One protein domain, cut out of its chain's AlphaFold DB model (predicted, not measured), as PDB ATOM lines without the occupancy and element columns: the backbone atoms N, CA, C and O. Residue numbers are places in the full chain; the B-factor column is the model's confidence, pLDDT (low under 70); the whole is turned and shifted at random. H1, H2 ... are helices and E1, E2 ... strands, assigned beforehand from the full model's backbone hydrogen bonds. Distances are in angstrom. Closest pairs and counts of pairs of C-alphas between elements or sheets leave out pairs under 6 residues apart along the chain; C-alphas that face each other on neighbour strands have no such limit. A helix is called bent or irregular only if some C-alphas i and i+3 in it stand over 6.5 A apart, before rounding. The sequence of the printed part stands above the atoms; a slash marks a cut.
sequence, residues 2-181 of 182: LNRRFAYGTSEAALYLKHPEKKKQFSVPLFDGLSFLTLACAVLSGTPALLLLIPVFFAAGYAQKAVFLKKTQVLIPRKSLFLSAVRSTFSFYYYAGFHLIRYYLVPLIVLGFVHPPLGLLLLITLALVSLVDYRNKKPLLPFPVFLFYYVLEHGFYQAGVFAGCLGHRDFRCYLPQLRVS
ATOM      1  N   LEU A   2       3.225 -11.891  -7.301       91.50
ATOM      2  CA  LEU A   2       4.145 -13.027  -7.118       91.50
ATOM      3  C   LEU A   2       3.453 -14.363  -6.781       91.50
ATOM      4  O   LEU A   2       3.764 -15.371  -7.406       91.50
ATOM      5  N   ASN A   3       2.421 -14.371  -5.925       91.12
ATOM      6  CA  ASN A   3       1.632 -15.590  -5.655       91.12
ATOM      7  C   ASN A   3       0.970 -16.163  -6.921       91.12
ATOM      8  O   ASN A   3       0.904 -17.376  -7.093       91.12
ATOM      9  N   ARG A   4       0.533 -15.299  -7.852       92.88
ATOM     10  CA  ARG A   4       0.004 -15.745  -9.153       92.88
ATOM     11  C   ARG A   4       1.104 -16.350 -10.023       92.88
ATOM     12  O   ARG A   4       0.834 -17.320 -10.719       92.88
ATOM     13  N   ARG A   5       2.329 -15.810  -9.986       93.00
ATOM     14  CA  ARG A   5       3.489 -16.383 -10.698       93.00
ATOM     15  C   ARG A   5       3.872 -17.752 -10.148       93.00
ATOM     16  O   ARG A   5       4.112 -18.654 -10.943       93.00
ATOM     17  N   PHE A   6       3.855 -17.912  -8.827       95.00
ATOM     18  CA  PHE A   6       4.066 -19.200  -8.173       95.00
ATOM     19  C   PHE A   6       2.992 -20.219  -8.571       95.00
ATOM     20  O   PHE A   6       3.324 -21.281  -9.089       95.00
ATOM     21  N   ALA A   7       1.708 -19.870  -8.435       93.62
ATOM     22  CA  ALA A   7       0.601 -20.739  -8.842       93.62
ATOM     23  C   ALA A   7       0.681 -21.111 -10.336       93.62
ATOM     24  O   ALA A   7       0.511 -22.271 -10.711       93.62
ATOM     25  N   TYR A   8       1.031 -20.152 -11.197       92.88
ATOM     26  CA  TYR A   8       1.275 -20.423 -12.613       92.88
ATOM     27  C   TYR A   8       2.434 -21.413 -12.820       92.88
ATOM     28  O   TYR A   8       2.284 -22.356 -13.591       92.88
ATOM     29  N   GLY A   9       3.545 -21.262 -12.093       91.56
ATOM     30  CA  GLY A   9       4.645 -22.231 -12.090       91.56
ATOM     31  C   GLY A   9       4.194 -23.637 -11.682       91.56
ATOM     32  O   GLY A   9       4.463 -24.593 -12.403       91.56
ATOM     33  N   THR A  10       3.427 -23.769 -10.590       92.75
ATOM     34  CA  THR A  10       2.932 -25.082 -10.119       92.75
ATOM     35  C   THR A  10       2.074 -25.802 -11.160       92.75
ATOM     36  O   THR A  10       2.139 -27.025 -11.281       92.75
ATOM     37  N   SER A  11       1.325 -25.048 -11.971       92.25
ATOM     38  CA  SER A  11       0.481 -25.613 -13.026       92.25
ATOM     39  C   SER A  11       1.269 -26.254 -14.175       92.25
ATOM     40  O   SER A  11       0.703 -27.051 -14.923       92.25
ATOM     41  N   GLU A  12       2.568 -25.957 -14.317       90.12
ATOM     42  CA  GLU A  12       3.401 -26.540 -15.371       90.12
ATOM     43  C   GLU A  12       3.510 -28.059 -15.207       90.12
ATOM     44  O   GLU A  12       3.277 -28.787 -16.167       90.12
ATOM     45  N   ALA A  13       3.754 -28.559 -13.994       88.19
ATOM     46  CA  ALA A  13       3.803 -29.998 -13.736       88.19
ATOM     47  C   ALA A  13       2.457 -30.687 -14.031       88.19
ATOM     48  O   ALA A  13       2.415 -31.706 -14.723       88.19
ATOM     49  N   ALA A  14       1.342 -30.083 -13.604       88.50
ATOM     50  CA  ALA A  14       0.001 -30.593 -13.899       88.50
ATOM     51  C   ALA A  14      -0.279 -30.660 -15.413       88.50
ATOM     52  O   ALA A  14      -0.949 -31.576 -15.889       88.50
ATOM     53  N   LEU A  15       0.257 -29.713 -16.189       89.69
ATOM     54  CA  LEU A  15       0.143 -29.697 -17.646       89.69
ATOM     55  C   LEU A  15       0.913 -30.852 -18.302       89.69
ATOM     56  O   LEU A  15       0.401 -31.453 -19.242       89.69
ATOM     57  N   TYR A  16       2.113 -31.177 -17.812       88.25
ATOM     58  CA  TYR A  16       2.899 -32.320 -18.303       88.25
ATOM     59  C   TYR A  16       2.270 -33.669 -17.937       88.25
ATOM     60  O   TYR A  16       2.367 -34.619 -18.715       88.25
ATOM     61  N   LEU A  17       1.587 -33.760 -16.795       87.94
ATOM     62  CA  LEU A  17       0.806 -34.947 -16.445       87.94
ATOM     63  C   LEU A  17      -0.405 -35.143 -17.360       87.94
ATOM     64  O   LEU A  17      -0.635 -36.251 -17.831       87.94
ATOM     65  N   LYS A  18      -1.165 -34.073 -17.626       90.88
ATOM     66  CA  LYS A  18      -2.354 -34.130 -18.495       90.88
ATOM     67  C   LYS A  18      -2.016 -34.405 -19.960       90.88
ATOM     68  O   LYS A  18      -2.840 -34.984 -20.658       90.88
ATOM     69  N   HIS A  19      -0.827 -34.000 -20.399       90.00
ATOM     70  CA  HIS A  19      -0.356 -34.145 -21.775       90.00
ATOM     71  C   HIS A  19       0.992 -34.878 -21.818       90.00
ATOM     72  O   HIS A  19       2.033 -34.234 -21.996       90.00
ATOM     73  N   PRO A  20       1.024 -36.212 -21.638       84.69
ATOM     74  CA  PRO A  20       2.266 -36.986 -21.637       84.69
ATOM     75  C   PRO A  20       3.053 -36.903 -22.953       84.69
ATOM     76  O   PRO A  20       4.272 -37.073 -22.960       84.69
ATOM     77  N   GLU A  21       2.366 -36.627 -24.060       86.75
ATOM     78  CA  GLU A  21       2.927 -36.389 -25.388       86.75
ATOM     79  C   GLU A  21       3.732 -35.087 -25.470       86.75
ATOM     80  O   GLU A  21       4.603 -34.935 -26.336       86.75
ATOM     81  N   LYS A  22       3.469 -34.138 -24.562       83.81
ATOM     82  CA  LYS A  22       4.103 -32.828 -24.566       83.81
ATOM     83  C   LYS A  22       5.583 -32.954 -24.221       83.81
ATOM     84  O   LYS A  22       5.980 -33.215 -23.089       83.81
ATOM     85  N   LYS A  23       6.420 -32.668 -25.212       82.50
ATOM     86  CA  LYS A  23       7.878 -32.595 -25.075       82.50
ATOM     87  C   LYS A  23       8.330 -31.155 -25.261       82.50
ATOM     88  O   LYS A  23       7.928 -30.483 -26.209       82.50
ATOM     89  N   LYS A  24       9.181 -30.668 -24.358       83.19
ATOM     90  CA  LYS A  24       9.761 -29.328 -24.474       83.19
ATOM     91  C   LYS A  24      10.846 -29.363 -25.539       83.19
ATOM     92  O   LYS A  24      11.960 -29.791 -25.265       83.19
ATOM     93  N   GLN A  25      10.514 -28.970 -26.759       86.44
ATOM     94  CA  GLN A  25      11.501 -28.914 -27.831       86.44
ATOM     95  C   GLN A  25      12.326 -27.637 -27.697       86.44
ATOM     96  O   GLN A  25      11.787 -26.533 -27.620       86.44
ATOM     97  N   PHE A  26      13.641 -27.795 -27.662       87.38
ATOM     98  CA  PHE A  26      14.583 -26.694 -27.657       87.38
ATOM     99  C   PHE A  26      15.349 -26.732 -28.978       87.38
ATOM    100  O   PHE A  26      16.270 -27.527 -29.158       87.38
ATOM    101  N   SER A  27      14.896 -25.921 -29.934       89.69
ATOM    102  CA  SER A  27      15.516 -25.825 -31.255       89.69
ATOM    103  C   SER A  27      16.856 -25.105 -31.151       89.69
ATOM    104  O   SER A  27      16.914 -23.955 -30.717       89.69
ATOM    105  N   VAL A  28      17.925 -25.786 -31.553       91.31
ATOM    106  CA  VAL A  28      19.297 -25.276 -31.519       91.31
ATOM    107  C   VAL A  28      19.811 -25.174 -32.948       91.31
ATOM    108  O   VAL A  28      20.115 -26.209 -33.546       91.31
ATOM    109  N   PRO A  29      19.941 -23.967 -33.523       93.12
ATOM    110  CA  PRO A  29      20.715 -23.801 -34.744       93.12
ATOM    111  C   PRO A  29      22.149 -24.229 -34.452       93.12
ATOM    112  O   PRO A  29      22.735 -23.734 -33.494       93.12
ATOM    113  N   LEU A  30      22.698 -25.165 -35.228       94.00
ATOM    114  CA  LEU A  30      23.963 -25.833 -34.894       94.00
ATOM    115  C   LEU A  30      25.076 -24.840 -34.516       94.00
ATOM    116  O   LEU A  30      25.658 -24.939 -33.440       94.00
ATOM    117  N   PHE A  31      25.333 -23.861 -35.381       96.06
ATOM    118  CA  PHE A  31      26.410 -22.892 -35.179       96.06
ATOM    119  C   PHE A  31      26.105 -21.862 -34.086       96.06
ATOM    120  O   PHE A  31      26.998 -21.533 -33.307       96.06
ATOM    121  N   ASP A  32      24.852 -21.413 -33.963       95.69
ATOM    122  CA  ASP A  32      24.447 -20.518 -32.871       95.69
ATOM    123  C   ASP A  32      24.572 -21.247 -31.514       95.69
ATOM    124  O   ASP A  32      25.096 -20.697 -30.545       95.69
ATOM    125  N   GLY A  33      24.202 -22.531 -31.470       95.69
ATOM    126  CA  GLY A  33      24.396 -23.441 -30.341       95.69
ATOM    127  C   GLY A  33      25.856 -23.595 -29.940       95.69
ATOM    128  O   GLY A  33      26.195 -23.389 -28.777       95.69
ATOM    129  N   LEU A  34      26.731 -23.903 -30.901       96.69
ATOM    130  CA  LEU A  34      28.173 -24.015 -30.665       96.69
ATOM    131  C   LEU A  34      28.776 -22.694 -30.178       96.69
ATOM    132  O   LEU A  34      29.592 -22.701 -29.260       96.69
ATOM    133  N   SER A  35      28.344 -21.555 -30.729       97.25
ATOM    134  CA  SER A  35      28.814 -20.241 -30.276       97.25
ATOM    135  C   SER A  35      28.398 -19.927 -28.832       97.25
ATOM    136  O   SER A  35      29.225 -19.469 -28.041       97.25
ATOM    137  N   PHE A  36      27.167 -20.270 -28.438       96.94
ATOM    138  CA  PHE A  36      26.702 -20.122 -27.057       96.94
ATOM    139  C   PHE A  36      27.432 -21.073 -26.098       96.94
ATOM    140  O   PHE A  36      27.849 -20.659 -25.017       96.94
ATOM    141  N   LEU A  37      27.636 -22.333 -26.496       96.75
ATOM    142  CA  LEU A  37      28.414 -23.300 -25.715       96.75
ATOM    143  C   LEU A  37      29.857 -22.835 -25.529       96.75
ATOM    144  O   LEU A  37      30.393 -22.938 -24.436       96.75
ATOM    145  N   THR A  38      30.464 -22.268 -26.568       97.50
ATOM    146  CA  THR A  38      31.810 -21.689 -26.504       97.50
ATOM    147  C   THR A  38      31.881 -20.555 -25.495       97.50
ATOM    148  O   THR A  38      32.805 -20.526 -24.687       97.50
ATOM    149  N   LEU A  39      30.901 -19.644 -25.506       97.50
ATOM    150  CA  LEU A  39      30.800 -18.579 -24.508       97.50
ATOM    151  C   LEU A  39      30.706 -19.168 -23.094       97.50
ATOM    152  O   LEU A  39      31.447 -18.744 -22.209       97.50
ATOM    153  N   ALA A  40      29.830 -20.155 -22.889       97.12
ATOM    154  CA  ALA A  40      29.678 -20.811 -21.596       97.12
ATOM    155  C   ALA A  40      30.985 -21.484 -21.149       97.12
ATOM    156  O   ALA A  40      31.434 -21.245 -20.034       97.12
ATOM    157  N   CYS A  41      31.643 -22.247 -22.024       97.69
ATOM    158  CA  CYS A  41      32.925 -22.885 -21.736       97.69
ATOM    159  C   CYS A  41      34.019 -21.860 -21.426       97.69
ATOM    160  O   CYS A  41      34.710 -22.026 -20.432       97.69
ATOM    161  N   ALA A  42      34.140 -20.782 -22.210       97.69
ATOM    162  CA  ALA A  42      35.124 -19.721 -21.987       97.69
ATOM    163  C   ALA A  42      34.991 -19.096 -20.594       97.69
ATOM    164  O   ALA A  42      35.992 -18.865 -19.916       97.69
ATOM    165  N   VAL A  43      33.751 -18.846 -20.165       97.00
ATOM    166  CA  VAL A  43      33.455 -18.303 -18.838       97.00
ATOM    167  C   VAL A  43      33.745 -19.340 -17.755       97.00
ATOM    168  O   VAL A  43      34.447 -19.032 -16.798       97.00
ATOM    169  N   LEU A  44      33.243 -20.569 -17.908       96.81
ATOM    170  CA  LEU A  44      33.353 -21.618 -16.893       96.81
ATOM    171  C   LEU A  44      34.786 -22.117 -16.691       96.81
ATOM    172  O   LEU A  44      35.151 -22.431 -15.562       96.81
ATOM    173  N   SER A  45      35.594 -22.174 -17.751       96.81
ATOM    174  CA  SER A  45      37.003 -22.573 -17.682       96.81
ATOM    175  C   SER A  45      37.949 -21.405 -17.392       96.81
ATOM    176  O   SER A  45      39.150 -21.619 -17.245       96.81
ATOM    177  N   GLY A  46      37.448 -20.163 -17.375       95.38
ATOM    178  CA  GLY A  46      38.278 -18.963 -17.259       95.38
ATOM    179  C   GLY A  46      39.257 -18.781 -18.427       95.38
ATOM    180  O   GLY A  46      40.292 -18.140 -18.268       95.38
ATOM    181  N   THR A  47      38.974 -19.368 -19.596       96.75
ATOM    182  CA  THR A  47      39.868 -19.359 -20.764       96.75
ATOM    183  C   THR A  47      39.334 -18.409 -21.843       96.75
ATOM    184  O   THR A  47      38.589 -18.838 -22.730       96.75
ATOM    185  N   PRO A  48      39.720 -17.118 -21.838       94.88
ATOM    186  CA  PRO A  48      39.171 -16.130 -22.772       94.88
ATOM    187  C   PRO A  48      39.524 -16.418 -24.236       94.88
ATOM    188  O   PRO A  48      38.794 -15.997 -25.129       94.88
ATOM    189  N   ALA A  49      40.592 -17.179 -24.506       96.81
ATOM    190  CA  ALA A  49      40.976 -17.578 -25.861       96.81
ATOM    191  C   ALA A  49      39.867 -18.354 -26.599       96.81
ATOM    192  O   ALA A  49      39.753 -18.244 -27.818       96.81
ATOM    193  N   LEU A  50      38.998 -19.071 -25.873       97.00
ATOM    194  CA  LEU A  50      37.850 -19.762 -26.467       97.00
ATOM    195  C   LEU A  50      36.873 -18.790 -27.146       97.00
ATOM    196  O   LEU A  50      36.224 -19.165 -28.120       97.00
ATOM    197  N   LEU A  51      36.813 -17.522 -26.719       96.44
ATOM    198  CA  LEU A  51      35.953 -16.510 -27.343       96.44
ATOM    199  C   LEU A  51      36.319 -16.244 -28.813       96.44
ATOM    200  O   LEU A  51      35.454 -15.822 -29.578       96.44
ATOM    201  N   LEU A  52      37.550 -16.556 -29.239       97.06
ATOM    202  CA  LEU A  52      37.973 -16.456 -30.641       97.06
ATOM    203  C   LEU A  52      37.231 -17.439 -31.559       97.06
ATOM    204  O   LEU A  52      37.168 -17.214 -32.766       97.06
ATOM    205  N   LEU A  53      36.618 -18.496 -31.015       97.31
ATOM    206  CA  LEU A  53      35.814 -19.439 -31.797       97.31
ATOM    207  C   LEU A  53      34.399 -18.913 -32.088       97.31
ATOM    208  O   LEU A  53      33.765 -19.363 -33.040       97.31
ATOM    209  N   ILE A  54      33.901 -17.929 -31.331       97.19
ATOM    210  CA  ILE A  54      32.584 -17.313 -31.571       97.19
ATOM    211  C   ILE A  54      32.474 -16.736 -32.996       97.19
ATOM    212  O   ILE A  54      31.536 -17.117 -33.703       97.19
ATOM    213  N   PRO A  55      33.395 -15.870 -33.476       97.19
ATOM    214  CA  PRO A  55      33.328 -15.366 -34.848       97.19
ATOM    215  C   PRO A  55      33.490 -16.474 -35.898       97.19
ATOM    216  O   PRO A  55      32.909 -16.364 -36.975       97.19
ATOM    217  N   VAL A  56      34.209 -17.561 -35.587       97.31
ATOM    218  CA  VAL A  56      34.343 -18.727 -36.479       97.31
ATOM    219  C   VAL A  56      32.996 -19.429 -36.655       97.31
ATOM    220  O   VAL A  56      32.558 -19.647 -37.786       97.31
ATOM    221  N   PHE A  57      32.291 -19.729 -35.559       97.44
ATOM    222  CA  PHE A  57      30.958 -20.331 -35.627       97.44
ATOM    223  C   PHE A  57      29.941 -19.398 -36.284       97.44
ATOM    224  O   PHE A  57      29.147 -19.844 -37.111       97.44
ATOM    225  N   PHE A  58      30.009 -18.097 -36.000       96.94
ATOM    226  CA  PHE A  58      29.174 -17.111 -36.677       96.94
ATOM    227  C   PHE A  58      29.412 -17.105 -38.197       96.94
ATOM    228  O   PHE A  58      28.455 -17.163 -38.971       96.94
ATOM    229  N   ALA A  59      30.674 -17.089 -38.640       96.69
ATOM    230  CA  ALA A  59      31.024 -17.129 -40.057       96.69
ATOM    231  C   ALA A  59      30.539 -18.423 -40.731       96.69
ATOM    232  O   ALA A  59      29.997 -18.369 -41.837       96.69
ATOM    233  N   ALA A  60      30.656 -19.568 -40.052       96.00
ATOM    234  CA  ALA A  60      30.144 -20.846 -40.537       96.00
ATOM    235  C   ALA A  60      28.609 -20.842 -40.676       96.00
ATOM    236  O   ALA A  60      28.084 -21.235 -41.720       96.00
ATOM    237  N   GLY A  61      27.887 -20.313 -39.682       94.75
ATOM    238  CA  GLY A  61      26.430 -20.151 -39.739       94.75
ATOM    239  C   GLY A  61      25.977 -19.186 -40.834       94.75
ATOM    240  O   GLY A  61      25.021 -19.465 -41.561       94.75
ATOM    241  N   TYR A  62      26.693 -18.077 -41.024       95.12
ATOM    242  CA  TYR A  62      26.451 -17.151 -42.131       95.12
ATOM    243  C   TYR A  62      26.682 -17.820 -43.493       95.12
ATOM    244  O   TYR A  62      25.825 -17.732 -44.375       95.12
ATOM    245  N   ALA A  63      27.804 -18.526 -43.662       94.75
ATOM    246  CA  ALA A  63      28.136 -19.231 -44.897       94.75
ATOM    247  C   ALA A  63      27.093 -20.307 -45.228       94.75
ATOM    248  O   ALA A  63      26.653 -20.402 -46.375       94.75
ATOM    249  N   GLN A  64      26.628 -21.059 -44.228       93.38
ATOM    250  CA  GLN A  64      25.570 -22.053 -44.397       93.38
ATOM    251  C   GLN A  64      24.279 -21.419 -44.938       93.38
ATOM    252  O   GLN A  64      23.715 -21.909 -45.922       93.38
ATOM    253  N   LYS A  65      23.845 -20.293 -44.357       91.56
ATOM    254  CA  LYS A  65      22.667 -19.546 -44.832       91.56
ATOM    255  C   LYS A  65      22.873 -18.994 -46.245       91.56
ATOM    256  O   LYS A  65      21.968 -19.081 -47.071       91.56
ATOM    257  N   ALA A  66      24.062 -18.477 -46.550       91.88
ATOM    258  CA  ALA A  66      24.398 -17.973 -47.880       91.88
ATOM    259  C   ALA A  66      24.347 -19.078 -48.951       91.88
ATOM    260  O   ALA A  66      23.775 -18.878 -50.023       91.88
ATOM    261  N   VAL A  67      24.897 -20.260 -48.653       92.12
ATOM    262  CA  VAL A  67      24.857 -21.427 -49.550       92.12
ATOM    263  C   VAL A  67      23.421 -21.906 -49.758       92.12
ATOM    264  O   VAL A  67      23.038 -22.192 -50.891       92.12
ATOM    265  N   PHE A  68      22.614 -21.962 -48.697       90.44
ATOM    266  CA  PHE A  68      21.202 -22.338 -48.787       90.44
ATOM    267  C   PHE A  68      20.402 -21.385 -49.690       90.44
ATOM    268  O   PHE A  68      19.673 -21.836 -50.574       90.44
ATOM    269  N   LEU A  69      20.590 -20.070 -49.536       90.44
ATOM    270  CA  LEU A  69      19.921 -19.064 -50.371       90.44
ATOM    271  C   LEU A  69      20.357 -19.129 -51.835       90.44
ATOM    272  O   LEU A  69      19.526 -19.044 -52.736       90.44
ATOM    273  N   LYS A  70      21.652 -19.362 -52.082       89.19
ATOM    274  CA  LYS A  70      22.165 -19.560 -53.441       89.19
ATOM    275  C   LYS A  70      21.528 -20.783 -54.112       89.19
ATOM    276  O   LYS A  70      21.173 -20.708 -55.284       89.19
ATOM    277  N   LYS A  71      21.356 -21.890 -53.378       90.44
ATOM    278  CA  LYS A  71      20.712 -23.117 -53.885       90.44
ATOM    279  C   LYS A  71      19.221 -22.940 -54.174       90.44
ATOM    280  O   LYS A  71      18.715 -23.556 -55.099       90.44
ATOM    281  N   THR A  72      18.537 -22.107 -53.396       90.50
ATOM    282  CA  THR A  72      17.098 -21.823 -53.543       90.50
ATOM    283  C   THR A  72      16.802 -20.677 -54.515       90.50
ATOM    284  O   THR A  72      15.647 -20.311 -54.683       90.50
ATOM    285  N   GLN A  73      17.836 -20.119 -55.163       87.25
ATOM    286  CA  GLN A  73      17.749 -19.010 -56.122       87.25
ATOM    287  C   GLN A  73      17.027 -17.758 -55.587       87.25
ATOM    288  O   GLN A  73      16.505 -16.951 -56.355       87.25
ATOM    289  N   VAL A  74      17.038 -17.548 -54.267       87.69
ATOM    290  CA  VAL A  74      16.444 -16.359 -53.648       87.69
ATOM    291  C   VAL A  74      17.477 -15.234 -53.604       87.69
ATOM    292  O   VAL A  74      18.527 -15.346 -52.966       87.69
ATOM    293  N   LEU A  75      17.163 -14.116 -54.257       86.06
ATOM    294  CA  LEU A  75      18.005 -12.921 -54.269       86.06
ATOM    295  C   LEU A  75      17.770 -12.097 -52.998       86.06
ATOM    296  O   LEU A  75      16.824 -11.322 -52.906       86.06
ATOM    297  N   ILE A  76      18.652 -12.255 -52.008       88.25
ATOM    298  CA  ILE A  76      18.666 -11.431 -50.791       88.25
ATOM    299  C   ILE A  76      19.931 -10.561 -50.781       88.25
ATOM    300  O   ILE A  76      21.036 -11.088 -50.949       88.25
ATOM    301  N   PRO A  77      19.825  -9.241 -50.531       92.12
ATOM    302  CA  PRO A  77      20.993  -8.381 -50.372       92.12
ATOM    303  C   PRO A  77      21.923  -8.875 -49.255       92.12
ATOM    304  O   PRO A  77      21.466  -9.209 -48.159       92.12
ATOM    305  N   ARG A  78      23.246  -8.829 -49.478       90.38
ATOM    306  CA  ARG A  78      24.260  -9.279 -48.496       90.38
ATOM    307  C   ARG A  78      24.088  -8.635 -47.119       90.38
ATOM    308  O   ARG A  78      24.197  -9.317 -46.106       90.38
ATOM    309  N   LYS A  79      23.755  -7.338 -47.080       93.31
ATOM    310  CA  LYS A  79      23.483  -6.609 -45.829       93.31
ATOM    311  C   LYS A  79      22.299  -7.211 -45.066       93.31
ATOM    312  O   LYS A  79      22.396  -7.422 -43.864       93.31
ATOM    313  N   SER A  80      21.212  -7.541 -45.764       93.38
ATOM    314  CA  SER A  80      20.025  -8.153 -45.157       93.38
ATOM    315  C   SER A  80      20.316  -9.564 -44.644       93.38
ATOM    316  O   SER A  80      19.880  -9.927 -43.554       93.38
ATOM    317  N   LEU A  81      21.094 -10.351 -45.393       93.81
ATOM    318  CA  LEU A  81      21.526 -11.677 -44.952       93.81
ATOM    319  C   LEU A  81      22.392 -11.598 -43.688       93.81
ATOM    320  O   LEU A  81      22.159 -12.337 -42.734       93.81
ATOM    321  N   PHE A  82      23.355 -10.676 -43.662       95.19
ATOM    322  CA  PHE A  82      24.223 -10.471 -42.508       95.19
ATOM    323  C   PHE A  82      23.429 -10.039 -41.270       95.19
ATOM    324  O   PHE A  82      23.553 -10.663 -40.221       95.19
ATOM    325  N   LEU A  83      22.549  -9.038 -41.395       96.12
ATOM    326  CA  LEU A  83      21.694  -8.595 -40.287       96.12
ATOM    327  C   LEU A  83      20.764  -9.710 -39.794       96.12
ATOM    328  O   LEU A  83      20.554  -9.847 -38.591       96.12
ATOM    329  N   SER A  84      20.246 -10.539 -40.703       93.94
ATOM    330  CA  SER A  84      19.457 -11.723 -40.350       93.94
ATOM    331  C   SER A  84      20.285 -12.762 -39.584       93.94
ATOM    332  O   SER A  84      19.809 -13.321 -38.595       93.94
ATOM    333  N   ALA A  85      21.540 -12.997 -39.981       94.44
ATOM    334  CA  ALA A  85      22.453 -13.880 -39.258       94.44
ATOM    335  C   ALA A  85      22.748 -13.347 -37.848       94.44
ATOM    336  O   ALA A  85      22.534 -14.069 -36.881       94.44
ATOM    337  N   VAL A  86      23.110 -12.067 -37.720       95.94
ATOM    338  CA  VAL A  86      23.324 -11.405 -36.420       95.94
ATOM    339  C   VAL A  86      22.083 -11.530 -35.536       95.94
ATOM    340  O   VAL A  86      22.166 -11.976 -34.392       95.94
ATOM    341  N   ARG A  87      20.903 -11.196 -36.074       94.75
ATOM    342  CA  ARG A  87      19.635 -11.313 -35.349       94.75
ATOM    343  C   ARG A  87      19.361 -12.749 -34.905       94.75
ATOM    344  O   ARG A  87      18.899 -12.933 -33.783       94.75
ATOM    345  N   SER A  88      19.630 -13.746 -35.748       93.25
ATOM    346  CA  SER A  88      19.473 -15.174 -35.426       93.25
ATOM    347  C   SER A  88      20.318 -15.565 -34.220       93.25
ATOM    348  O   SER A  88      19.774 -16.081 -33.246       93.25
ATOM    349  N   THR A  89      21.612 -15.236 -34.244       94.94
ATOM    350  CA  THR A  89      22.548 -15.563 -33.164       94.94
ATOM    351  C   THR A  89      22.120 -14.922 -31.845       94.94
ATOM    352  O   THR A  89      21.968 -15.617 -30.841       94.94
ATOM    353  N   PHE A  90      21.807 -13.622 -31.837       95.56
ATOM    354  CA  PHE A  90      21.340 -12.954 -30.615       95.56
ATOM    355  C   PHE A  90      19.966 -13.444 -30.142       95.56
ATOM    356  O   PHE A  90      19.734 -13.534 -28.938       95.56
ATOM    357  N   SER A  91      19.066 -13.805 -31.064       95.44
ATOM    358  CA  SER A  91      17.772 -14.404 -30.707       95.44
ATOM    359  C   SER A  91      17.966 -15.755 -30.023       95.44
ATOM    360  O   SER A  91      17.284 -16.047 -29.042       95.44
ATOM    361  N   PHE A  92      18.922 -16.558 -30.499       96.12
ATOM    362  CA  PHE A  92      19.271 -17.821 -29.862       96.12
ATOM    363  C   PHE A  92      19.896 -17.609 -28.478       96.12
ATOM    364  O   PHE A  92      19.479 -18.263 -27.526       96.12
ATOM    365  N   TYR A  93      20.824 -16.657 -28.331       97.31
ATOM    366  CA  TYR A  93      21.438 -16.336 -27.035       97.31
ATOM    367  C   TYR A  93      20.386 -15.885 -26.019       97.31
ATOM    368  O   TYR A  93      20.390 -16.343 -24.877       97.31
ATOM    369  N   TYR A  94      19.451 -15.030 -26.444       97.06
ATOM    370  CA  TYR A  94      18.307 -14.640 -25.627       97.06
ATOM    371  C   TYR A  94      17.445 -15.851 -25.253       97.06
ATOM    372  O   TYR A  94      17.115 -16.016 -24.086       97.06
ATOM    373  N   TYR A  95      17.107 -16.724 -26.207       95.50
ATOM    374  CA  TYR A  95      16.263 -17.895 -25.954       95.50
ATOM    375  C   TYR A  95      16.908 -18.892 -24.977       95.50
ATOM    376  O   TYR A  95      16.261 -19.335 -24.026       95.50
ATOM    377  N   ALA A  96      18.193 -19.203 -25.169       95.81
ATOM    378  CA  ALA A  96      18.971 -20.053 -24.272       95.81
ATOM    379  C   ALA A  96      19.120 -19.427 -22.888       95.81
ATOM    380  O   ALA A  96      18.828 -20.074 -21.881       95.81
ATOM    381  N   GLY A  97      19.473 -18.144 -22.834       96.50
ATOM    382  CA  GLY A  97      19.584 -17.426 -21.578       96.50
ATOM    383  C   GLY A  97      18.260 -17.352 -20.824       96.50
ATOM    384  O   GLY A  97      18.209 -17.627 -19.629       96.50
ATOM    385  N   PHE A  98      17.164 -17.051 -21.517       95.75
ATOM    386  CA  PHE A  98      15.835 -16.988 -20.917       95.75
ATOM    387  C   PHE A  98      15.425 -18.343 -20.340       95.75
ATOM    388  O   PHE A  98      14.849 -18.396 -19.255       95.75
ATOM    389  N   HIS A  99      15.755 -19.445 -21.015       94.12
ATOM    390  CA  HIS A  99      15.532 -20.784 -20.479       94.12
ATOM    391  C   HIS A  99      16.350 -21.040 -19.207       94.12
ATOM    392  O   HIS A  99      15.797 -21.546 -18.229       94.12
ATOM    393  N   LEU A 100      17.632 -20.654 -19.195       94.44
ATOM    394  CA  LEU A 100      18.493 -20.772 -18.016       94.44
ATOM    395  C   LEU A 100      17.924 -19.996 -16.826       94.44
ATOM    396  O   LEU A 100      17.735 -20.573 -15.762       94.44
ATOM    397  N   ILE A 101      17.562 -18.726 -17.013       96.06
ATOM    398  CA  ILE A 101      16.956 -17.916 -15.948       96.06
ATOM    399  C   ILE A 101      15.606 -18.506 -15.515       96.06
ATOM    400  O   ILE A 101      15.332 -18.644 -14.329       96.06
ATOM    401  N   ARG A 102      14.745 -18.901 -16.456       93.25
ATOM    402  CA  ARG A 102      13.390 -19.358 -16.127       93.25
ATOM    403  C   ARG A 102      13.354 -20.655 -15.318       93.25
ATOM    404  O   ARG A 102      12.447 -20.806 -14.505       93.25
ATOM    405  N   TYR A 103      14.289 -21.577 -15.548       91.88
ATOM    406  CA  TYR A 103      14.266 -22.905 -14.919       91.88
ATOM    407  C   TYR A 103      15.410 -23.150 -13.936       91.88
ATOM    408  O   TYR A 103      15.286 -24.042 -13.099       91.88
ATOM    409  N   TYR A 104      16.493 -22.374 -13.990       93.75
ATOM    410  CA  TYR A 104      17.711 -22.642 -13.223       93.75
ATOM    411  C   TYR A 104      18.247 -21.429 -12.453       93.75
ATOM    412  O   TYR A 104      19.310 -21.548 -11.858       93.75
ATOM    413  N   LEU A 105      17.526 -20.304 -12.373       95.44
ATOM    414  CA  LEU A 105      17.979 -19.109 -11.643       95.44
ATOM    415  C   LEU A 105      18.393 -19.405 -10.194       95.44
ATOM    416  O   LEU A 105      19.521 -19.105  -9.822       95.44
ATOM    417  N   VAL A 106      17.526 -20.019  -9.383       93.62
ATOM    418  CA  VAL A 106      17.805 -20.279  -7.957       93.62
ATOM    419  C   VAL A 106      19.009 -21.222  -7.756       93.62
ATOM    420  O   VAL A 106      19.935 -20.827  -7.050       93.62
ATOM    421  N   PRO A 107      19.092 -22.410  -8.399       94.00
ATOM    422  CA  PRO A 107      20.288 -23.247  -8.355       94.00
ATOM    423  C   PRO A 107      21.543 -22.535  -8.858       94.00
ATOM    424  O   PRO A 107      22.594 -22.700  -8.256       94.00
ATOM    425  N   LEU A 108      21.455 -21.727  -9.922       95.00
ATOM    426  CA  LEU A 108      22.606 -20.981 -10.438       95.00
ATOM    427  C   LEU A 108      23.089 -19.906  -9.460       95.00
ATOM    428  O   LEU A 108      24.292 -19.685  -9.379       95.00
ATOM    429  N   ILE A 109      22.194 -19.267  -8.699       95.31
ATOM    430  CA  ILE A 109      22.582 -18.342  -7.625       95.31
ATOM    431  C   ILE A 109      23.358 -19.106  -6.549       95.31
ATOM    432  O   ILE A 109      24.474 -18.721  -6.215       95.31
ATOM    433  N   VAL A 110      22.801 -20.213  -6.048       95.69
ATOM    434  CA  VAL A 110      23.428 -21.022  -4.989       95.69
ATOM    435  C   VAL A 110      24.783 -21.568  -5.443       95.69
ATOM    436  O   VAL A 110      25.788 -21.389  -4.760       95.69
ATOM    437  N   LEU A 111      24.837 -22.183  -6.627       95.94
ATOM    438  CA  LEU A 111      26.070 -22.725  -7.194       95.94
ATOM    439  C   LEU A 111      27.065 -21.629  -7.577       95.94
ATOM    440  O   LEU A 111      28.265 -21.874  -7.533       95.94
ATOM    441  N   GLY A 112      26.600 -20.427  -7.917       96.25
ATOM    442  CA  GLY A 112      27.458 -19.284  -8.215       96.25
ATOM    443  C   GLY A 112      28.268 -18.806  -7.009       96.25
ATOM    444  O   GLY A 112      29.396 -18.358  -7.194       96.25
ATOM    445  N   PHE A 113      27.746 -18.960  -5.786       96.06
ATOM    446  CA  PHE A 113      28.509 -18.687  -4.562       96.06
ATOM    447  C   PHE A 113      29.602 -19.731  -4.297       96.06
ATOM    448  O   PHE A 113      30.652 -19.388  -3.765       96.06
ATOM    449  N   VAL A 114      29.373 -20.990  -4.681       96.88
ATOM    450  CA  VAL A 114      30.341 -22.090  -4.502       96.88
ATOM    451  C   VAL A 114      31.384 -22.109  -5.625       96.88
ATOM    452  O   VAL A 114      32.555 -22.389  -5.394       96.88
ATOM    453  N   HIS A 115      30.963 -21.796  -6.850       95.94
ATOM    454  CA  HIS A 115      31.783 -21.805  -8.054       95.94
ATOM    455  C   HIS A 115      31.618 -20.465  -8.793       95.94
ATOM    456  O   HIS A 115      30.738 -20.333  -9.654       95.94
ATOM    457  N   PRO A 116      32.468 -19.461  -8.496       96.00
ATOM    458  CA  PRO A 116      32.338 -18.099  -9.022       96.00
ATOM    459  C   PRO A 116      32.163 -17.973 -10.548       96.00
ATOM    460  O   PRO A 116      31.374 -17.123 -10.973       96.00
ATOM    461  N   PRO A 117      32.786 -18.815 -11.406       96.94
ATOM    462  CA  PRO A 117      32.530 -18.772 -12.847       96.94
ATOM    463  C   PRO A 117      31.064 -19.033 -13.236       96.94
ATOM    464  O   PRO A 117      30.577 -18.459 -14.210       96.94
ATOM    465  N   LEU A 118      30.325 -19.844 -12.465       96.44
ATOM    466  CA  LEU A 118      28.878 -20.015 -12.669       96.44
ATOM    467  C   LEU A 118      28.116 -18.736 -12.323       96.44
ATOM    468  O   LEU A 118      27.182 -18.374 -13.037       96.44
ATOM    469  N   GLY A 119      28.539 -18.028 -11.271       96.94
ATOM    470  CA  GLY A 119      28.004 -16.716 -10.917       96.94
ATOM    471  C   GLY A 119      28.221 -15.696 -12.036       96.94
ATOM    472  O   GLY A 119      27.287 -14.993 -12.418       96.94
ATOM    473  N   LEU A 120      29.412 -15.670 -12.641       97.44
ATOM    474  CA  LEU A 120      29.699 -14.805 -13.789       97.44
ATOM    475  C   LEU A 120      28.830 -15.156 -15.007       97.44
ATOM    476  O   LEU A 120      28.242 -14.263 -15.618       97.44
ATOM    477  N   LEU A 121      28.692 -16.446 -15.336       97.44
ATOM    478  CA  LEU A 121      27.818 -16.896 -16.422       97.44
ATOM    479  C   LEU A 121      26.357 -16.494 -16.172       97.44
ATOM    480  O   LEU A 121      25.676 -16.027 -17.090       97.44
ATOM    481  N   LEU A 122      25.886 -16.631 -14.929       97.31
ATOM    482  CA  LEU A 122      24.564 -16.180 -14.509       97.31
ATOM    483  C   LEU A 122      24.408 -14.671 -14.699       97.31
ATOM    484  O   LEU A 122      23.414 -14.252 -15.282       97.31
ATOM    485  N   LEU A 123      25.371 -13.857 -14.258       97.56
ATOM    486  CA  LEU A 123      25.315 -12.400 -14.400       97.56
ATOM    487  C   LEU A 123      25.268 -11.971 -15.869       97.56
ATOM    488  O   LEU A 123      24.423 -11.153 -16.230       97.56
ATOM    489  N   ILE A 124      26.107 -12.561 -16.728       97.12
ATOM    490  CA  ILE A 124      26.103 -12.305 -18.178       97.12
ATOM    491  C   ILE A 124      24.731 -12.644 -18.770       97.12
ATOM    492  O   ILE A 124      24.139 -11.844 -19.498       97.12
ATOM    493  N   THR A 125      24.205 -13.819 -18.431       97.19
ATOM    494  CA  THR A 125      22.924 -14.309 -18.950       97.19
ATOM    495  C   THR A 125      21.757 -13.453 -18.460       97.19
ATOM    496  O   THR A 125      20.892 -13.065 -19.244       97.19
ATOM    497  N   LEU A 126      21.740 -13.118 -17.171       97.50
ATOM    498  CA  LEU A 126      20.713 -12.291 -16.555       97.50
ATOM    499  C   LEU A 126      20.726 -10.884 -17.153       97.50
ATOM    500  O   LEU A 126      19.665 -10.379 -17.517       97.50
ATOM    501  N   ALA A 127      21.905 -10.276 -17.317       97.38
ATOM    502  CA  ALA A 127      22.057  -8.971 -17.950       97.38
ATOM    503  C   ALA A 127      21.551  -8.988 -19.398       97.38
ATOM    504  O   ALA A 127      20.747  -8.138 -19.771       97.38
ATOM    505  N   LEU A 128      21.953  -9.986 -20.194       96.81
ATOM    506  CA  LEU A 128      21.511 -10.129 -21.581       96.81
ATOM    507  C   LEU A 128      19.983 -10.203 -21.682       96.81
ATOM    508  O   LEU A 128      19.366  -9.437 -22.420       96.81
ATOM    509  N   VAL A 129      19.371 -11.135 -20.953       97.69
ATOM    510  CA  VAL A 129      17.943 -11.430 -21.099       97.69
ATOM    511  C   VAL A 129      17.093 -10.300 -20.522       97.69
ATOM    512  O   VAL A 129      16.157  -9.847 -21.179       97.69
ATOM    513  N   SER A 130      17.444  -9.793 -19.335       97.50
ATOM    514  CA  SER A 130      16.715  -8.681 -18.713       97.50
ATOM    515  C   SER A 130      16.816  -7.397 -19.537       97.50
ATOM    516  O   SER A 130      15.826  -6.680 -19.648       97.50
ATOM    517  N   LEU A 131      17.959  -7.116 -20.176       97.44
ATOM    518  CA  LEU A 131      18.111  -5.941 -21.034       97.44
ATOM    519  C   LEU A 131      17.262  -6.048 -22.307       97.44
ATOM    520  O   LEU A 131      16.642  -5.061 -22.712       97.44
ATOM    521  N   VAL A 132      17.215  -7.230 -22.930       97.12
ATOM    522  CA  VAL A 132      16.341  -7.484 -24.088       97.12
ATOM    523  C   VAL A 132      14.878  -7.286 -23.696       97.12
ATOM    524  O   VAL A 132      14.155  -6.550 -24.368       97.12
ATOM    525  N   ASP A 133      14.455  -7.863 -22.573       97.19
ATOM    526  CA  ASP A 133      13.087  -7.727 -22.082       97.19
ATOM    527  C   ASP A 133      12.739  -6.293 -21.689       97.19
ATOM    528  O   ASP A 133      11.650  -5.825 -22.014       97.19
ATOM    529  N   TYR A 134      13.654  -5.571 -21.047       97.44
ATOM    530  CA  TYR A 134      13.467  -4.168 -20.693       97.44
ATOM    531  C   TYR A 134      13.242  -3.307 -21.938       97.44
ATOM    532  O   TYR A 134      12.296  -2.521 -21.997       97.44
ATOM    533  N   ARG A 135      14.066  -3.494 -22.976       96.38
ATOM    534  CA  ARG A 135      13.941  -2.758 -24.243       96.38
ATOM    535  C   ARG A 135      12.664  -3.104 -25.003       96.38
ATOM    536  O   ARG A 135      12.055  -2.211 -25.588       96.38
ATOM    537  N   ASN A 136      12.257  -4.371 -24.990       95.56
ATOM    538  CA  ASN A 136      11.059  -4.825 -25.695       95.56
ATOM    539  C   ASN A 136       9.771  -4.415 -24.971       95.56
ATOM    540  O   ASN A 136       8.822  -3.978 -25.615       95.56
ATOM    541  N   LYS A 137       9.739  -4.537 -23.638       94.81
ATOM    542  CA  LYS A 137       8.561  -4.228 -22.816       94.81
ATOM    543  C   LYS A 137       8.399  -2.733 -22.548       94.81
ATOM    544  O   LYS A 137       7.288  -2.317 -22.245       94.81
ATOM    545  N   LYS A 138       9.480  -1.946 -22.649       94.31
ATOM    546  CA  LYS A 138       9.511  -0.497 -22.383       94.31
ATOM    547  C   LYS A 138       8.764  -0.128 -21.088       94.31
ATOM    548  O   LYS A 138       7.807   0.646 -21.134       94.31
ATOM    549  N   PRO A 139       9.135  -0.723 -19.940       93.88
ATOM    550  CA  PRO A 139       8.432  -0.462 -18.695       93.88
ATOM    551  C   PRO A 139       8.615   1.001 -18.275       93.88
ATOM    552  O   PRO A 139       9.660   1.601 -18.515       93.88
ATOM    553  N   LEU A 140       7.633   1.545 -17.558       95.75
ATOM    554  CA  LEU A 140       7.704   2.881 -16.946       95.75
ATOM    555  C   LEU A 140       8.601   2.923 -15.690       95.75
ATOM    556  O   LEU A 140       8.535   3.860 -14.904       95.75
ATOM    557  N   LEU A 141       9.405   1.883 -15.465       95.56
ATOM    558  CA  LEU A 141      10.250   1.707 -14.286       95.56
ATOM    559  C   LEU A 141      11.718   1.866 -14.683       95.56
ATOM    560  O   LEU A 141      12.093   1.391 -15.756       95.56
ATOM    561  N   PRO A 142      12.577   2.437 -13.822       97.06
ATOM    562  CA  PRO A 142      14.012   2.443 -14.070       97.06
ATOM    563  C   PRO A 142      14.568   1.010 -14.062       97.06
ATOM    564  O   PRO A 142      14.077   0.138 -13.337       97.06
ATOM    565  N   PHE A 143      15.622   0.769 -14.847       96.94
ATOM    566  CA  PHE A 143      16.177  -0.572 -15.066       96.94
ATOM    567  C   PHE A 143      16.488  -1.364 -13.779       96.94
ATOM    568  O   PHE A 143      16.101  -2.530 -13.728       96.94
ATOM    569  N   PRO A 144      17.090  -0.792 -12.712       97.19
ATOM    570  CA  PRO A 144      17.348  -1.545 -11.479       97.19
ATOM    571  C   PRO A 144      16.071  -2.055 -10.795       97.19
ATOM    572  O   PRO A 144      16.032  -3.186 -10.316       97.19
ATOM    573  N   VAL A 145      15.002  -1.252 -10.800       97.31
ATOM    574  CA  VAL A 145      13.702  -1.635 -10.225       97.31
ATOM    575  C   VAL A 145      13.040  -2.706 -11.087       97.31
ATOM    576  O   VAL A 145      12.516  -3.688 -10.563       97.31
ATOM    577  N   PHE A 146      13.114  -2.566 -12.413       97.44
ATOM    578  CA  PHE A 146      12.675  -3.615 -13.329       97.44
ATOM    579  C   PHE A 146      13.426  -4.930 -13.086       97.44
ATOM    580  O   PHE A 146      12.789  -5.972 -12.974       97.44
ATOM    581  N   LEU A 147      14.757  -4.886 -12.973       97.25
ATOM    582  CA  LEU A 147      15.598  -6.061 -12.761       97.25
ATOM    583  C   LEU A 147      15.264  -6.764 -11.440       97.25
ATOM    584  O   LEU A 147      15.167  -7.988 -11.413       97.25
ATOM    585  N   PHE A 148      15.027  -6.004 -10.368       96.81
ATOM    586  CA  PHE A 148      14.582  -6.552  -9.088       96.81
ATOM    587  C   PHE A 148      13.282  -7.356  -9.236       96.81
ATOM    588  O   PHE A 148      13.231  -8.533  -8.872       96.81
ATOM    589  N   TYR A 149      12.247  -6.765  -9.845       95.94
ATOM    590  CA  TYR A 149      10.993  -7.479 -10.093       95.94
ATOM    591  C   TYR A 149      11.168  -8.648 -11.060       95.94
ATOM    592  O   TYR A 149      10.564  -9.694 -10.854       95.94
ATOM    593  N   TYR A 150      12.017  -8.506 -12.076       95.94
ATOM    594  CA  TYR A 150      12.331  -9.560 -13.033       95.94
ATOM    595  C   TYR A 150      12.905 -10.799 -12.328       95.94
ATOM    596  O   TYR A 150      12.412 -11.910 -12.523       95.94
ATOM    597  N   VAL A 151      13.891 -10.611 -11.444       97.00
ATOM    598  CA  VAL A 151      14.480 -11.693 -10.637       97.00
ATOM    599  C   VAL A 151      13.435 -12.317  -9.711       97.00
ATOM    600  O   VAL A 151      13.336 -13.543  -9.660       97.00
ATOM    601  N   LEU A 152      12.612 -11.510  -9.030       96.25
ATOM    602  CA  LEU A 152      11.543 -12.026  -8.170       96.25
ATOM    603  C   LEU A 152      10.502 -12.836  -8.952       96.25
ATOM    604  O   LEU A 152      10.124 -13.921  -8.521       96.25
ATOM    605  N   GLU A 153      10.044 -12.349 -10.105       95.69
ATOM    606  CA  GLU A 153       9.073 -13.066 -10.930       95.69
ATOM    607  C   GLU A 153       9.610 -14.427 -11.379       95.69
ATOM    608  O   GLU A 153       8.897 -15.428 -11.278       95.69
ATOM    609  N   HIS A 154      10.863 -14.475 -11.839       96.38
ATOM    610  CA  HIS A 154      11.506 -15.720 -12.246       96.38
ATOM    611  C   HIS A 154      11.765 -16.657 -11.063       96.38
ATOM    612  O   HIS A 154      11.521 -17.856 -11.189       96.38
ATOM    613  N   GLY A 155      12.169 -16.129  -9.905       95.88
ATOM    614  CA  GLY A 155      12.359 -16.912  -8.685       95.88
ATOM    615  C   GLY A 155      11.059 -17.558  -8.198       95.88
ATOM    616  O   GLY A 155      11.018 -18.767  -7.976       95.88
ATOM    617  N   PHE A 156       9.969 -16.789  -8.109       95.81
ATOM    618  CA  PHE A 156       8.656 -17.315  -7.710       95.81
ATOM    619  C   PHE A 156       8.084 -18.291  -8.737       95.81
ATOM    620  O   PHE A 156       7.492 -19.299  -8.355       95.81
ATOM    621  N   TYR A 157       8.269 -18.017 -10.031       95.06
ATOM    622  CA  TYR A 157       7.899 -18.961 -11.081       95.06
ATOM    623  C   TYR A 157       8.632 -20.291 -10.900       95.06
ATOM    624  O   TYR A 157       7.992 -21.336 -10.830       95.06
ATOM    625  N   GLN A 158       9.959 -20.252 -10.770       94.94
ATOM    626  CA  GLN A 158      10.785 -21.445 -10.637       94.94
ATOM    627  C   GLN A 158      10.464 -22.236  -9.365       94.94
ATOM    628  O   GLN A 158      10.370 -23.460  -9.426       94.94
ATOM    629  N   ALA A 159      10.253 -21.555  -8.234       94.12
ATOM    630  CA  ALA A 159       9.814 -22.188  -6.994       94.12
ATOM    631  C   ALA A 159       8.463 -22.898  -7.177       94.12
ATOM    632  O   ALA A 159       8.294 -24.026  -6.718       94.12
ATOM    633  N   GLY A 160       7.533 -22.272  -7.904       94.94
ATOM    634  CA  GLY A 160       6.256 -22.879  -8.265       94.94
ATOM    635  C   GLY A 160       6.425 -24.130  -9.126       94.94
ATOM    636  O   GLY A 160       5.852 -25.167  -8.809       94.94
ATOM    637  N   VAL A 161       7.244 -24.065 -10.181       94.00
ATOM    638  CA  VAL A 161       7.535 -25.227 -11.043       94.00
ATOM    639  C   VAL A 161       8.123 -26.369 -10.221       94.00
ATOM    640  O   VAL A 161       7.623 -27.486 -10.290       94.00
ATOM    641  N   PHE A 162       9.124 -26.083  -9.388       94.44
ATOM    642  CA  PHE A 162       9.768 -27.087  -8.547       94.44
ATOM    643  C   PHE A 162       8.784 -27.734  -7.565       94.44
ATOM    644  O   PHE A 162       8.727 -28.959  -7.473       94.44
ATOM    645  N   ALA A 163       7.964 -26.931  -6.876       94.44
ATOM    646  CA  ALA A 163       6.944 -27.428  -5.956       94.44
ATOM    647  C   ALA A 163       5.890 -28.291  -6.672       94.44
ATOM    648  O   ALA A 163       5.530 -29.358  -6.178       94.44
ATOM    649  N   GLY A 164       5.441 -27.869  -7.859       93.81
ATOM    650  CA  GLY A 164       4.528 -28.651  -8.695       93.81
ATOM    651  C   GLY A 164       5.140 -29.986  -9.126       93.81
ATOM    652  O   GLY A 164       4.496 -31.027  -9.003       93.81
ATOM    653  N   CYS A 165       6.397 -29.977  -9.577       92.81
ATOM    654  CA  CYS A 165       7.131 -31.185  -9.954       92.81
ATOM    655  C   CYS A 165       7.310 -32.142  -8.780       92.81
ATOM    656  O   CYS A 165       7.128 -33.345  -8.947       92.81
ATOM    657  N   LEU A 166       7.627 -31.620  -7.594       94.00
ATOM    658  CA  LEU A 166       7.783 -32.423  -6.387       94.00
ATOM    659  C   LEU A 166       6.456 -33.072  -5.970       94.00
ATOM    660  O   LEU A 166       6.426 -34.272  -5.700       94.00
ATOM    661  N   GLY A 167       5.356 -32.311  -5.983       92.56
ATOM    662  CA  GLY A 167       4.020 -32.820  -5.650       92.56
ATOM    663  C   GLY A 167       3.527 -33.904  -6.612       92.56
ATOM    664  O   GLY A 167       2.897 -34.870  -6.192       92.56
ATOM    665  N   HIS A 168       3.867 -33.784  -7.895       91.19
ATOM    666  CA  HIS A 168       3.486 -34.737  -8.938       91.19
ATOM    667  C   HIS A 168       4.543 -35.811  -9.240       91.19
ATOM    668  O   HIS A 168       4.285 -36.700 -10.049       91.19
ATOM    669  N   ARG A 169       5.716 -35.745  -8.595       89.94
ATOM    670  CA  ARG A 169       6.897 -36.594  -8.851       89.94
ATOM    671  C   ARG A 169       7.303 -36.649 -10.329       89.94
ATOM    672  O   ARG A 169       7.765 -37.677 -10.819       89.94
ATOM    673  N   ASP A 170       7.153 -35.532 -11.033       88.12
ATOM    674  CA  ASP A 170       7.406 -35.428 -12.469       88.12
ATOM    675  C   ASP A 170       8.226 -34.177 -12.796       88.12
ATOM    676  O   ASP A 170       7.745 -33.049 -12.692       88.12
ATOM    677  N   PHE A 171       9.472 -34.387 -13.225       90.00
ATOM    678  CA  PHE A 171      10.437 -33.334 -13.554       90.00
ATOM    679  C   PHE A 171      10.654 -33.162 -15.066       90.00
ATOM    680  O   PHE A 171      11.596 -32.486 -15.484       90.00
ATOM    681  N   ARG A 172       9.788 -33.727 -15.920       87.94
ATOM    682  CA  ARG A 172       9.946 -33.667 -17.388       87.94
ATOM    683  C   ARG A 172      10.030 -32.239 -17.945       87.94
ATOM    684  O   ARG A 172      10.674 -32.025 -18.969       87.94
ATOM    685  N   CYS A 173       9.458 -31.236 -17.273       84.81
ATOM    686  CA  CYS A 173       9.550 -29.830 -17.694       84.81
ATOM    687  C   CYS A 173      10.976 -29.236 -17.612       84.81
ATOM    688  O   CYS A 173      11.264 -28.242 -18.294       84.81
ATOM    689  N   TYR A 174      11.865 -29.852 -16.822       86.81
ATOM    690  CA  TYR A 174      13.289 -29.511 -16.712       86.81
ATOM    691  C   TYR A 174      14.163 -30.210 -17.756       86.81
ATOM    692  O   TYR A 174      15.343 -29.900 -17.854       86.81
ATOM    693  N   LEU A 175      13.618 -31.142 -18.541       87.62
ATOM    694  CA  LEU A 175      14.380 -31.920 -19.517       87.62
ATOM    695  C   LEU A 175      13.991 -31.503 -20.942       87.62
ATOM    696  O   LEU A 175      13.146 -32.148 -21.573       87.62
ATOM    697  N   PRO A 176      14.559 -30.401 -21.472       86.31
ATOM    698  CA  PRO A 176      14.337 -30.032 -22.858       86.31
ATOM    699  C   PRO A 176      14.938 -31.076 -23.801       86.31
ATOM    700  O   PRO A 176      16.084 -31.492 -23.657       86.31
ATOM    701  N   GLN A 177      14.173 -31.454 -24.819       89.50
ATOM    702  CA  GLN A 177      14.682 -32.235 -25.935       89.50
ATOM    703  C   GLN A 177      15.354 -31.296 -26.927       89.50
ATOM    704  O   GLN A 177      14.699 -30.451 -27.543       89.50
ATOM    705  N   LEU A 178      16.669 -31.441 -27.069       89.06
ATOM    706  CA  LEU A 178      17.448 -30.659 -28.017       89.06
ATOM    707  C   LEU A 178      17.138 -31.129 -29.439       89.06
ATOM    708  O   LEU A 178      17.325 -32.298 -29.776       89.06
ATOM    709  N   ARG A 179      16.682 -30.207 -30.285       91.69
ATOM    710  CA  ARG A 179      16.486 -30.452 -31.713       91.69
ATOM    711  C   ARG A 179      17.453 -29.578 -32.487       91.69
ATOM    712  O   ARG A 179      17.253 -28.371 -32.586       91.69
ATOM    713  N   VAL A 180      18.502 -30.185 -33.034       89.12
ATOM    714  CA  VAL A 180      19.475 -29.452 -33.849       89.12
ATOM    715  C   VAL A 180      18.832 -29.101 -35.189       89.12
ATOM    716  O   VAL A 180      18.479 -29.991 -35.963       89.12
ATOM    717  N   SER A 181      18.662 -27.809 -35.457       85.56
ATOM    718  CA  SER A 181      18.239 -27.302 -36.761       85.56
ATOM    719  C   SER A 181      19.469 -26.949 -37.594       85.56
ATOM    720  O   SER A 181      20.396 -26.307 -37.091       85.56
TER     721      SER A 181
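Overview. This is residues 2 to 181 of the 182 residues of an uncharacterized protein of Firmicutes bacterium ADurb.Bin456 (UniProt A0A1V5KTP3). One long helix arm, H4a, runs along the longest axis, with the helical hairpin of H2 and H3 packed across its earlier part, H5 crossing its later part and H6 passing its end. H1 packs on H6, and a small sheet of two parallel strands, E1 and E2, lies beside H4a. The printed part has 180 residues, with six named helices and two named strands in the order H1, E1, H2, H3, H4, H5, H6, E2, and its class is mostly helix. It is only just compact, close to loose, with a radius of gyration of the C-alphas of 18.6 A and spans of 53 by 38 by 37 A.

Arrangement. H1, residues 2 to 18, touches H6, residues 143 to 168, closest at the C-alphas of Thr 10 and Gly 164, 4.2 A; they run the same way at a tilt of 38 degrees, only just steep. E1, residues 25 to 29, is the parallel neighbour of E2, residues 177 to 181, with N 26 and O 177, and N 179 and O 26, each 2.9 A apart. With the helices between them they make a strand-helix-strand unit, two parallel neighbour strands joined through helices. H2, residues 30 to 44, and H3, residues 48 to 71, form a helical hairpin with a shallow tilt of 5 degrees; the closest C-alphas, of Ser 35 and Ile 54, are 4.9 A apart. H4, residues 78 to 114, was assigned as one helix by its hydrogen bonds but is bent, with C-alphas 103 and 106 8.2 A apart; its arms H4a, residues 78 to 103, and H4b, residues 106 to 114, are about perpendicular at 86 degrees. H4, the hub, touches four other helices. H4a touches H3 at a steep tilt of 55 degrees, closest at the C-alphas of Tyr 62 and Ala 85, 5.9 A. H5, residues 116 to 137, touches H4a at a steep tilt of 64 degrees, closest at the C-alphas of Gly 97 and Thr 125, 5.3 A. H4b and H5 form a helical hairpin. H1 and H3 are apart. Every O i to N i+4 pair is within hydrogen-bond range in H2, H4a, H5 and H6, against 10 of 13 in H1, 15 of 20 in H3 and 4 of 5 in H4b.

Along the chain. H1 begins at C-alpha 2, (4.145, -13.027, -7.118), and is 24.8 A long. H3 measures 36.8 A, H4a 37.6 A, H5 30.8 A and H6 37.0 A. E2 ends at C-alpha 181, (18.239, -27.302, -36.761).

Size, cuts and confidence. The C-alphas farthest apart, of Leu 75 and Gly 167, are 54.4 A apart. Residues 136 to 141 stand free. The printed part has no cut, no link is long, and no printed residue has a pLDDT under 70.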